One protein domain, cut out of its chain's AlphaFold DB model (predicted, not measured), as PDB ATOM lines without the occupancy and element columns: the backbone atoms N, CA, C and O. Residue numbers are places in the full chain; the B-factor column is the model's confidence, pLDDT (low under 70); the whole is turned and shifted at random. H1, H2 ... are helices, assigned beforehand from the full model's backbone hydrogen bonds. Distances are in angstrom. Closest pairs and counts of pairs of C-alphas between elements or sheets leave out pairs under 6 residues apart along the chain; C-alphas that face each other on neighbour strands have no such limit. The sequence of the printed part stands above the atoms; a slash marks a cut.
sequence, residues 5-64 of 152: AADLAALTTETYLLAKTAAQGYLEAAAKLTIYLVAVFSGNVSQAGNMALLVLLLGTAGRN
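Overview. This is residues 5 to 64 of the 152 residues of an uncharacterized protein of Colletotrichum fructicola (strain Nara gc5) (UniProt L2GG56). One long helix, H1, makes the length of a flat V with unequal arms; after a tight turn the shorter H2 folds back from its end, and the space between the arms is empty. The printed part has 60 residues with two named helices, H1 then H2, and no named strand: the class is all helix. It is extended, with a radius of gyration of the C-alphas of 18.9 A and spans of 60 by 29 by 6 A.

Along the chain. Find C-alpha 5 at (-17.475, -12.636, 35.167); from there H1, residues 5 to 42, runs 54.8 A to C-alpha 42 at (28.476, -7.057, 5.761). H2, residues 45 to 62, runs 25.0 A to C-alpha 62 at (11.671, -27.084, 4.378).

Arrangement. Look at Phe 41 and Ala 48: their C-alphas, the closest of H1 and H2, are 4.5 A apart. The helices touch only at the corner, through residues 40 to 42 and 47 to 49 alone. They run opposite ways at a steep tilt of 38 degrees. Every O i to N i+4 pair is within hydrogen-bond range in H1, and 13 of 14 in H2.

Size, cuts and confidence. The C-alphas farthest apart, of Ala 5 and Ser 46, are 60.2 A apart. The printed part has no cut. Its mean pLDDT is 71.5; 28 residues are under 70, among them 40 to 50.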
ATOM      1  N   ALA A   5     -17.759 -13.667  36.166       64.75
ATOM      2  CA  ALA A   5     -17.475 -12.636  35.167       64.75
ATOM      3  C   ALA A   5     -16.146 -11.892  35.414       64.75
ATOM      4  O   ALA A   5     -15.434 -11.600  34.460       64.75
ATOM      5  N   ALA A   6     -15.790 -11.617  36.672       68.81
ATOM      6  CA  ALA A   6     -14.499 -11.022  37.025       68.81
ATOM      7  C   ALA A   6     -13.342 -12.005  36.786       68.81
ATOM      8  O   ALA A   6     -12.267 -11.598  36.367       68.81
ATOM      9  N   ASP A   7     -13.600 -13.294  36.994       66.12
ATOM     10  CA  ASP A   7     -12.640 -14.379  36.780       66.12
ATOM     11  C   ASP A   7     -12.401 -14.627  35.280       66.12
ATOM     12  O   ASP A   7     -11.268 -14.754  34.828       66.12
ATOM     13  N   LEU A   8     -13.463 -14.570  34.465       64.50
ATOM     14  CA  LEU A   8     -13.358 -14.583  33.003       64.50
ATOM     15  C   LEU A   8     -12.629 -13.346  32.470       64.50
ATOM     16  O   LEU A   8     -11.796 -13.483  31.583       64.50
ATOM     17  N   ALA A   9     -12.903 -12.156  33.010       71.62
ATOM     18  CA  ALA A   9     -12.187 -10.939  32.632       71.62
ATOM     19  C   ALA A   9     -10.701 -10.995  33.024       71.62
ATOM     20  O   ALA A   9      -9.854 -10.494  32.287       71.62
ATOM     21  N   ALA A  10     -10.374 -11.623  34.156       69.06
ATOM     22  CA  ALA A  10      -8.995 -11.831  34.581       69.06
ATOM     23  C   ALA A  10      -8.272 -12.815  33.651       69.06
ATOM     24  O   ALA A  10      -7.224 -12.472  33.110       69.06
ATOM     25  N   LEU A  11      -8.878 -13.973  33.373       69.44
ATOM     26  CA  LEU A  11      -8.305 -14.984  32.482       69.44
ATOM     27  C   LEU A  11      -8.103 -14.462  31.057       69.44
ATOM     28  O   LEU A  11      -7.071 -14.746  30.449       69.44
ATOM     29  N   THR A  12      -9.047 -13.683  30.521       73.62
ATOM     30  CA  THR A  12      -8.922 -13.100  29.174       73.62
ATOM     31  C   THR A  12      -7.889 -11.979  29.123       73.62
ATOM     32  O   THR A  12      -7.154 -11.864  28.142       73.62
ATOM     33  N   THR A  13      -7.783 -11.171  30.179       72.69
ATOM     34  CA  THR A  13      -6.783 -10.097  30.252       72.69
ATOM     35  C   THR A  13      -5.378 -10.670  30.415       72.69
ATOM     36  O   THR A  13      -4.454 -10.224  29.740       72.69
ATOM     37  N   GLU A  14      -5.205 -11.695  31.249       65.62
ATOM     38  CA  GLU A  14      -3.917 -12.351  31.474       65.62
ATOM     39  C   GLU A  14      -3.438 -13.100  30.222       65.62
ATOM     40  O   GLU A  14      -2.292 -12.927  29.807       65.62
ATOM     41  N   THR A  15      -4.327 -13.826  29.529       69.00
ATOM     42  CA  THR A  15      -3.990 -14.443  28.229       69.00
ATOM     43  C   THR A  15      -3.658 -13.410  27.155       69.00
ATOM     44  O   THR A  15      -2.724 -13.620  26.379       69.00
ATOM     45  N   TYR A  16      -4.354 -12.271  27.121       74.12
ATOM     46  CA  TYR A  16      -4.043 -11.190  26.186       74.12
ATOM     47  C   TYR A  16      -2.675 -10.547  26.470       74.12
ATOM     48  O   TYR A  16      -1.894 -10.306  25.545       74.12
ATOM     49  N   LEU A  17      -2.345 -10.306  27.741       70.94
ATOM     50  CA  LEU A  17      -1.052  -9.744  28.140       70.94
ATOM     51  C   LEU A  17       0.103 -10.729  27.911       70.94
ATOM     52  O   LEU A  17       1.163 -10.319  27.432       70.94
ATOM     53  N   LEU A  18      -0.103 -12.022  28.171       64.06
ATOM     54  CA  LEU A  18       0.869 -13.080  27.872       64.06
ATOM     55  C   LEU A  18       1.117 -13.217  26.366       64.06
ATOM     56  O   LEU A  18       2.265 -13.275  25.931       64.06
ATOM     57  N   ALA A  19       0.064 -13.194  25.547       62.28
ATOM     58  CA  ALA A  19       0.209 -13.232  24.094       62.28
ATOM     59  C   ALA A  19       0.960 -12.000  23.564       62.28
ATOM     60  O   ALA A  19       1.811 -12.118  22.682       62.28
ATOM     61  N   LYS A  20       0.689 -10.818  24.129       67.25
ATOM     62  CA  LYS A  20       1.345  -9.570  23.722       67.25
ATOM     63  C   LYS A  20       2.814  -9.510  24.141       67.25
ATOM     64  O   LYS A  20       3.648  -9.071  23.353       67.25
ATOM     65  N   THR A  21       3.144  -9.987  25.338       72.62
ATOM     66  CA  THR A  21       4.534 -10.075  25.815       72.62
ATOM     67  C   THR A  21       5.325 -11.142  25.063       72.62
ATOM     68  O   THR A  21       6.463 -10.881  24.676       72.62
ATOM     69  N   ALA A  22       4.716 -12.289  24.748       69.31
ATOM     70  CA  ALA A  22       5.326 -13.295  23.881       69.31
ATOM     71  C   ALA A  22       5.588 -12.738  22.474       69.31
ATOM     72  O   ALA A  22       6.699 -12.857  21.965       69.31
ATOM     73  N   ALA A  23       4.604 -12.066  21.865       68.50
ATOM     74  CA  ALA A  23       4.763 -11.433  20.557       68.50
ATOM     75  C   ALA A  23       5.879 -10.377  20.556       68.50
ATOM     76  O   ALA A  23       6.674 -10.324  19.619       68.50
ATOM     77  N   GLN A  24       5.982  -9.578  21.619       75.75
ATOM     78  CA  GLN A  24       7.051  -8.595  21.777       75.75
ATOM     79  C   GLN A  24       8.428  -9.260  21.933       75.75
ATOM     80  O   GLN A  24       9.380  -8.823  21.291       75.75
ATOM     81  N   GLY A  25       8.527 -10.351  22.698       80.25
ATOM     82  CA  GLY A  25       9.763 -11.127  22.838       80.25
ATOM     83  C   GLY A  25      10.202 -11.797  21.532       80.25
ATOM     84  O   GLY A  25      11.382 -11.758  21.181       80.25
ATOM     85  N   TYR A  26       9.261 -12.350  20.760       73.88
ATOM     86  CA  TYR A  26       9.551 -12.902  19.433       73.88
ATOM     87  C   TYR A  26       9.997 -11.826  18.449       73.88
ATOM     88  O   TYR A  26      10.925 -12.059  17.678       73.88
ATOM     89  N   LEU A  27       9.372 -10.647  18.484       80.00
ATOM     90  CA  LEU A  27       9.735  -9.540  17.606       80.00
ATOM     91  C   LEU A  27      11.117  -8.977  17.961       80.00
ATOM     92  O   LEU A  27      11.910  -8.697  17.066       80.00
ATOM     93  N   GLU A  28      11.449  -8.899  19.250       83.00
ATOM     94  CA  GLU A  28      12.789  -8.539  19.715       83.00
ATOM     95  C   GLU A  28      13.838  -9.568  19.273       83.00
ATOM     96  O   GLU A  28      14.894  -9.201  18.749       83.00
ATOM     97  N   ALA A  29      13.550 -10.861  19.433       84.81
ATOM     98  CA  ALA A  29      14.444 -11.928  18.997       84.81
ATOM     99  C   ALA A  29      14.629 -11.931  17.471       84.81
ATOM    100  O   ALA A  29      15.755 -12.061  16.991       84.81
ATOM    101  N   ALA A  30      13.554 -11.725  16.708       72.38
ATOM    102  CA  ALA A  30      13.590 -11.636  15.251       72.38
ATOM    103  C   ALA A  30      14.379 -10.409  14.771       72.38
ATOM    104  O   ALA A  30      15.170 -10.511  13.831       72.38
ATOM    105  N   ALA A  31      14.223  -9.265  15.441       80.75
ATOM    106  CA  ALA A  31      15.005  -8.067  15.158       80.75
ATOM    107  C   ALA A  31      16.497  -8.309  15.424       80.75
ATOM    108  O   ALA A  31      17.325  -8.048  14.551       80.75
ATOM    109  N   LYS A  32      16.842  -8.889  16.583       87.88
ATOM    110  CA  LYS A  32      18.228  -9.256  16.913       87.88
ATOM    111  C   LYS A  32      18.805 -10.226  15.883       87.88
ATOM    112  O   LYS A  32      19.888  -9.974  15.366       87.88
ATOM    113  N   LEU A  33      18.070 -11.280  15.527       80.06
ATOM    114  CA  LEU A  33      18.469 -12.246  14.499       80.06
ATOM    115  C   LEU A  33      18.763 -11.554  13.160       80.06
ATOM    116  O   LEU A  33      19.791 -11.819  12.544       80.06
ATOM    117  N   THR A  34      17.888 -10.641  12.734       76.94
ATOM    118  CA  THR A  34      18.029  -9.917  11.463       76.94
ATOM    119  C   THR A  34      19.259  -9.008  11.468       76.94
ATOM    120  O   THR A  34      20.011  -8.989  10.497       76.94
ATOM    121  N   ILE A  35      19.520  -8.304  12.575       85.12
ATOM    122  CA  ILE A  35      20.713  -7.458  12.735       85.12
ATOM    123  C   ILE A  35      21.993  -8.303  12.685       85.12
ATOM    124  O   ILE A  35      22.941  -7.933  11.994       85.12
ATOM    125  N   TYR A  36      22.016  -9.457  13.358       79.00
ATOM    126  CA  TYR A  36      23.164 -10.367  13.308       79.00
ATOM    127  C   TYR A  36      23.368 -10.976  11.918       79.00
ATOM    128  O   TYR A  36      24.507 -11.065  11.467       79.00
ATOM    129  N   LEU A  37      22.292 -11.327  11.209       72.25
ATOM    130  CA  LEU A  37      22.360 -11.763   9.810       72.25
ATOM    131  C   LEU A  37      23.013 -10.683   8.938       72.25
ATOM    132  O   LEU A  37      23.984 -10.965   8.243       72.25
ATOM    133  N   VAL A  38      22.548  -9.434   9.033       76.00
ATOM    134  CA  VAL A  38      23.132  -8.296   8.302       76.00
ATOM    135  C   VAL A  38      24.605  -8.085   8.668       76.00
ATOM    136  O   VAL A  38      25.430  -7.877   7.779       76.00
ATOM    137  N   ALA A  39      24.964  -8.189   9.949       78.31
ATOM    138  CA  ALA A  39      26.341  -8.035  10.414       78.31
ATOM    139  C   ALA A  39      27.277  -9.123   9.856       78.31
ATOM    140  O   ALA A  39      28.365  -8.806   9.372       78.31
ATOM    141  N   VAL A  40      26.840 -10.387   9.858       68.31
ATOM    142  CA  VAL A  40      27.585 -11.512   9.262       68.31
ATOM    143  C   VAL A  40      27.724 -11.334   7.749       68.31
ATOM    144  O   VAL A  40      28.754 -11.693   7.174       68.31
ATOM    145  N   PHE A  41      26.725 -10.735   7.096       63.97
ATOM    146  CA  PHE A  41      26.746 -10.507   5.655       63.97
ATOM    147  C   PHE A  41      27.580  -9.302   5.201       63.97
ATOM    148  O   PHE A  41      28.121  -9.314   4.094       63.97
ATOM    149  N   SER A  42      27.744  -8.296   6.060       62.34
ATOM    150  CA  SER A  42      28.476  -7.057   5.761       62.34
ATOM    151  C   SER A  42      29.989  -7.266   5.569       62.34
ATOM    152  O   SER A  42      30.638  -6.511   4.851       62.34
ATOM    153  N   GLY A  43      30.563  -8.324   6.154       65.75
ATOM    154  CA  GLY A  43      32.011  -8.564   6.121       65.75
ATOM    155  C   GLY A  43      32.551  -9.222   4.845       65.75
ATOM    156  O   GLY A  43      33.749  -9.137   4.593       65.75
ATOM    157  N   ASN A  44      31.713  -9.898   4.047       65.50
ATOM    158  CA  ASN A  44      32.172 -10.618   2.853       65.50
ATOM    159  C   ASN A  44      30.996 -10.908   1.901       65.50
ATOM    160  O   ASN A  44      30.507 -12.035   1.819       65.50
ATOM    161  N   VAL A  45      30.514  -9.873   1.203       57.22
ATOM    162  CA  VAL A  45      29.274  -9.838   0.391       57.22
ATOM    163  C   VAL A  45      29.053 -11.075  -0.505       57.22
ATOM    164  O   VAL A  45      27.918 -11.510  -0.686       57.22
ATOM    165  N   SER A  46      30.118 -11.702  -1.015       62.28
ATOM    166  CA  SER A  46      30.032 -12.899  -1.870       62.28
ATOM    167  C   SER A  46      29.821 -14.220  -1.101       62.28
ATOM    168  O   SER A  46      29.032 -15.061  -1.527       62.28
ATOM    169  N   GLN A  47      30.448 -14.402   0.066       62.72
ATOM    170  CA  GLN A  47      30.249 -15.588   0.920       62.72
ATOM    171  C   GLN A  47      28.953 -15.477   1.734       62.72
ATOM    172  O   GLN A  47      28.232 -16.453   1.953       62.72
ATOM    173  N   ALA A  48      28.645 -14.245   2.121       62.97
ATOM    174  CA  ALA A  48      27.418 -13.820   2.752       62.97
ATOM    175  C   ALA A  48      26.176 -14.108   1.902       62.97
ATOM    176  O   ALA A  48      25.215 -14.707   2.382       62.97
ATOM    177  N   GLY A  49      26.223 -13.741   0.617       66.62
ATOM    178  CA  GLY A  49      25.127 -13.979  -0.319       66.62
ATOM    179  C   GLY A  49      24.756 -15.458  -0.427       66.62
ATOM    180  O   GLY A  49      23.575 -15.795  -0.383       66.62
ATOM    181  N   ASN A  50      25.744 -16.358  -0.459       67.50
ATOM    182  CA  ASN A  50      25.483 -17.800  -0.488       67.50
ATOM    183  C   ASN A  50      24.788 -18.302   0.781       67.50
ATOM    184  O   ASN A  50      23.885 -19.127   0.693       67.50
ATOM    185  N   MET A  51      25.156 -17.791   1.954       71.81
ATOM    186  CA  MET A  51      24.501 -18.164   3.210       71.81
ATOM    187  C   MET A  51      23.073 -17.606   3.297       71.81
ATOM    188  O   MET A  51      22.167 -18.317   3.728       71.81
ATOM    189  N   ALA A  52      22.835 -16.381   2.817       75.25
ATOM    190  CA  ALA A  52      21.490 -15.812   2.711       75.25
ATOM    191  C   ALA A  52      20.593 -16.644   1.781       75.25
ATOM    192  O   ALA A  52      19.460 -16.970   2.142       75.25
ATOM    193  N   LEU A  53      21.119 -17.049   0.620       73.12
ATOM    194  CA  LEU A  53      20.423 -17.925  -0.322       73.12
ATOM    195  C   LEU A  53      20.185 -19.319   0.264       73.12
ATOM    196  O   LEU A  53      19.096 -19.848   0.085       73.12
ATOM    197  N   LEU A  54      21.139 -19.897   1.003       79.25
ATOM    198  CA  LEU A  54      20.961 -21.187   1.682       79.25
ATOM    199  C   LEU A  54      19.879 -21.129   2.766       79.25
ATOM    200  O   LEU A  54      19.080 -22.055   2.864       79.25
ATOM    201  N   VAL A  55      19.812 -20.052   3.552       80.69
ATOM    202  CA  VAL A  55      18.779 -19.875   4.587       80.69
ATOM    203  C   VAL A  55      17.398 -19.669   3.958       80.69
ATOM    204  O   VAL A  55      16.434 -20.310   4.379       80.69
ATOM    205  N   LEU A  56      17.296 -18.837   2.913       77.81
ATOM    206  CA  LEU A  56      16.050 -18.671   2.153       77.81
ATOM    207  C   LEU A  56      15.622 -19.979   1.471       77.81
ATOM    208  O   LEU A  56      14.442 -20.337   1.495       77.81
ATOM    209  N   LEU A  57      16.573 -20.706   0.881       78.75
ATOM    210  CA  LEU A  57      16.332 -21.987   0.225       78.75
ATOM    211  C   LEU A  57      15.898 -23.052   1.233       78.75
ATOM    212  O   LEU A  57      14.950 -23.778   0.969       78.75
ATOM    213  N   LEU A  58      16.526 -23.129   2.406       80.19
ATOM    214  CA  LEU A  58      16.141 -24.077   3.451       80.19
ATOM    215  C   LEU A  58      14.757 -23.754   4.025       80.19
ATOM    216  O   LEU A  58      13.974 -24.667   4.273       80.19
ATOM    217  N   GLY A  59      14.416 -22.473   4.182       77.50
ATOM    218  CA  GLY A  59      13.074 -22.059   4.600       77.50
ATOM    219  C   GLY A  59      11.995 -22.413   3.570       77.50
ATOM    220  O   GLY A  59      10.915 -22.881   3.931       77.50
ATOM    221  N   THR A  60      12.289 -22.243   2.279       72.31
ATOM    222  CA  THR A  60      11.345 -22.548   1.188       72.31
ATOM    223  C   THR A  60      11.251 -24.045   0.881       72.31
ATOM    224  O   THR A  60      10.148 -24.565   0.721       72.31
ATOM    225  N   ALA A  61      12.371 -24.768   0.881       66.88
ATOM    226  CA  ALA A  61      12.426 -26.217   0.692       66.88
ATOM    227  C   ALA A  61      11.921 -26.982   1.922       66.88
ATOM    228  O   ALA A  61      11.217 -27.974   1.775       66.88
ATOM    229  N   GLY A  62      12.197 -26.504   3.138       59.50
ATOM    230  CA  GLY A  62      11.671 -27.084   4.378       59.50
ATOM    231  C   GLY A  62      10.147 -27.000   4.469       59.50
ATOM    232  O   GLY A  62       9.511 -27.887   5.033       59.50
ATOM    233  N   ARG A  63       9.543 -25.994   3.824       62.84
ATOM    234  CA  ARG A  63       8.085 -25.879   3.695       62.84
ATOM    235  C   ARG A  63       7.476 -26.925   2.748       62.84
ATOM    236  O   ARG A  63       6.297 -27.226   2.891       62.84
ATOM    237  N   ASN A  64       8.267 -27.494   1.832       59.31
ATOM    238  CA  ASN A  64       7.821 -28.471   0.828       59.31
ATOM    239  C   ASN A  64       8.416 -29.889   0.997       59.31
ATOM    240  O   ASN A  64       7.965 -30.812   0.329       59.31
TER     241      ASN A  64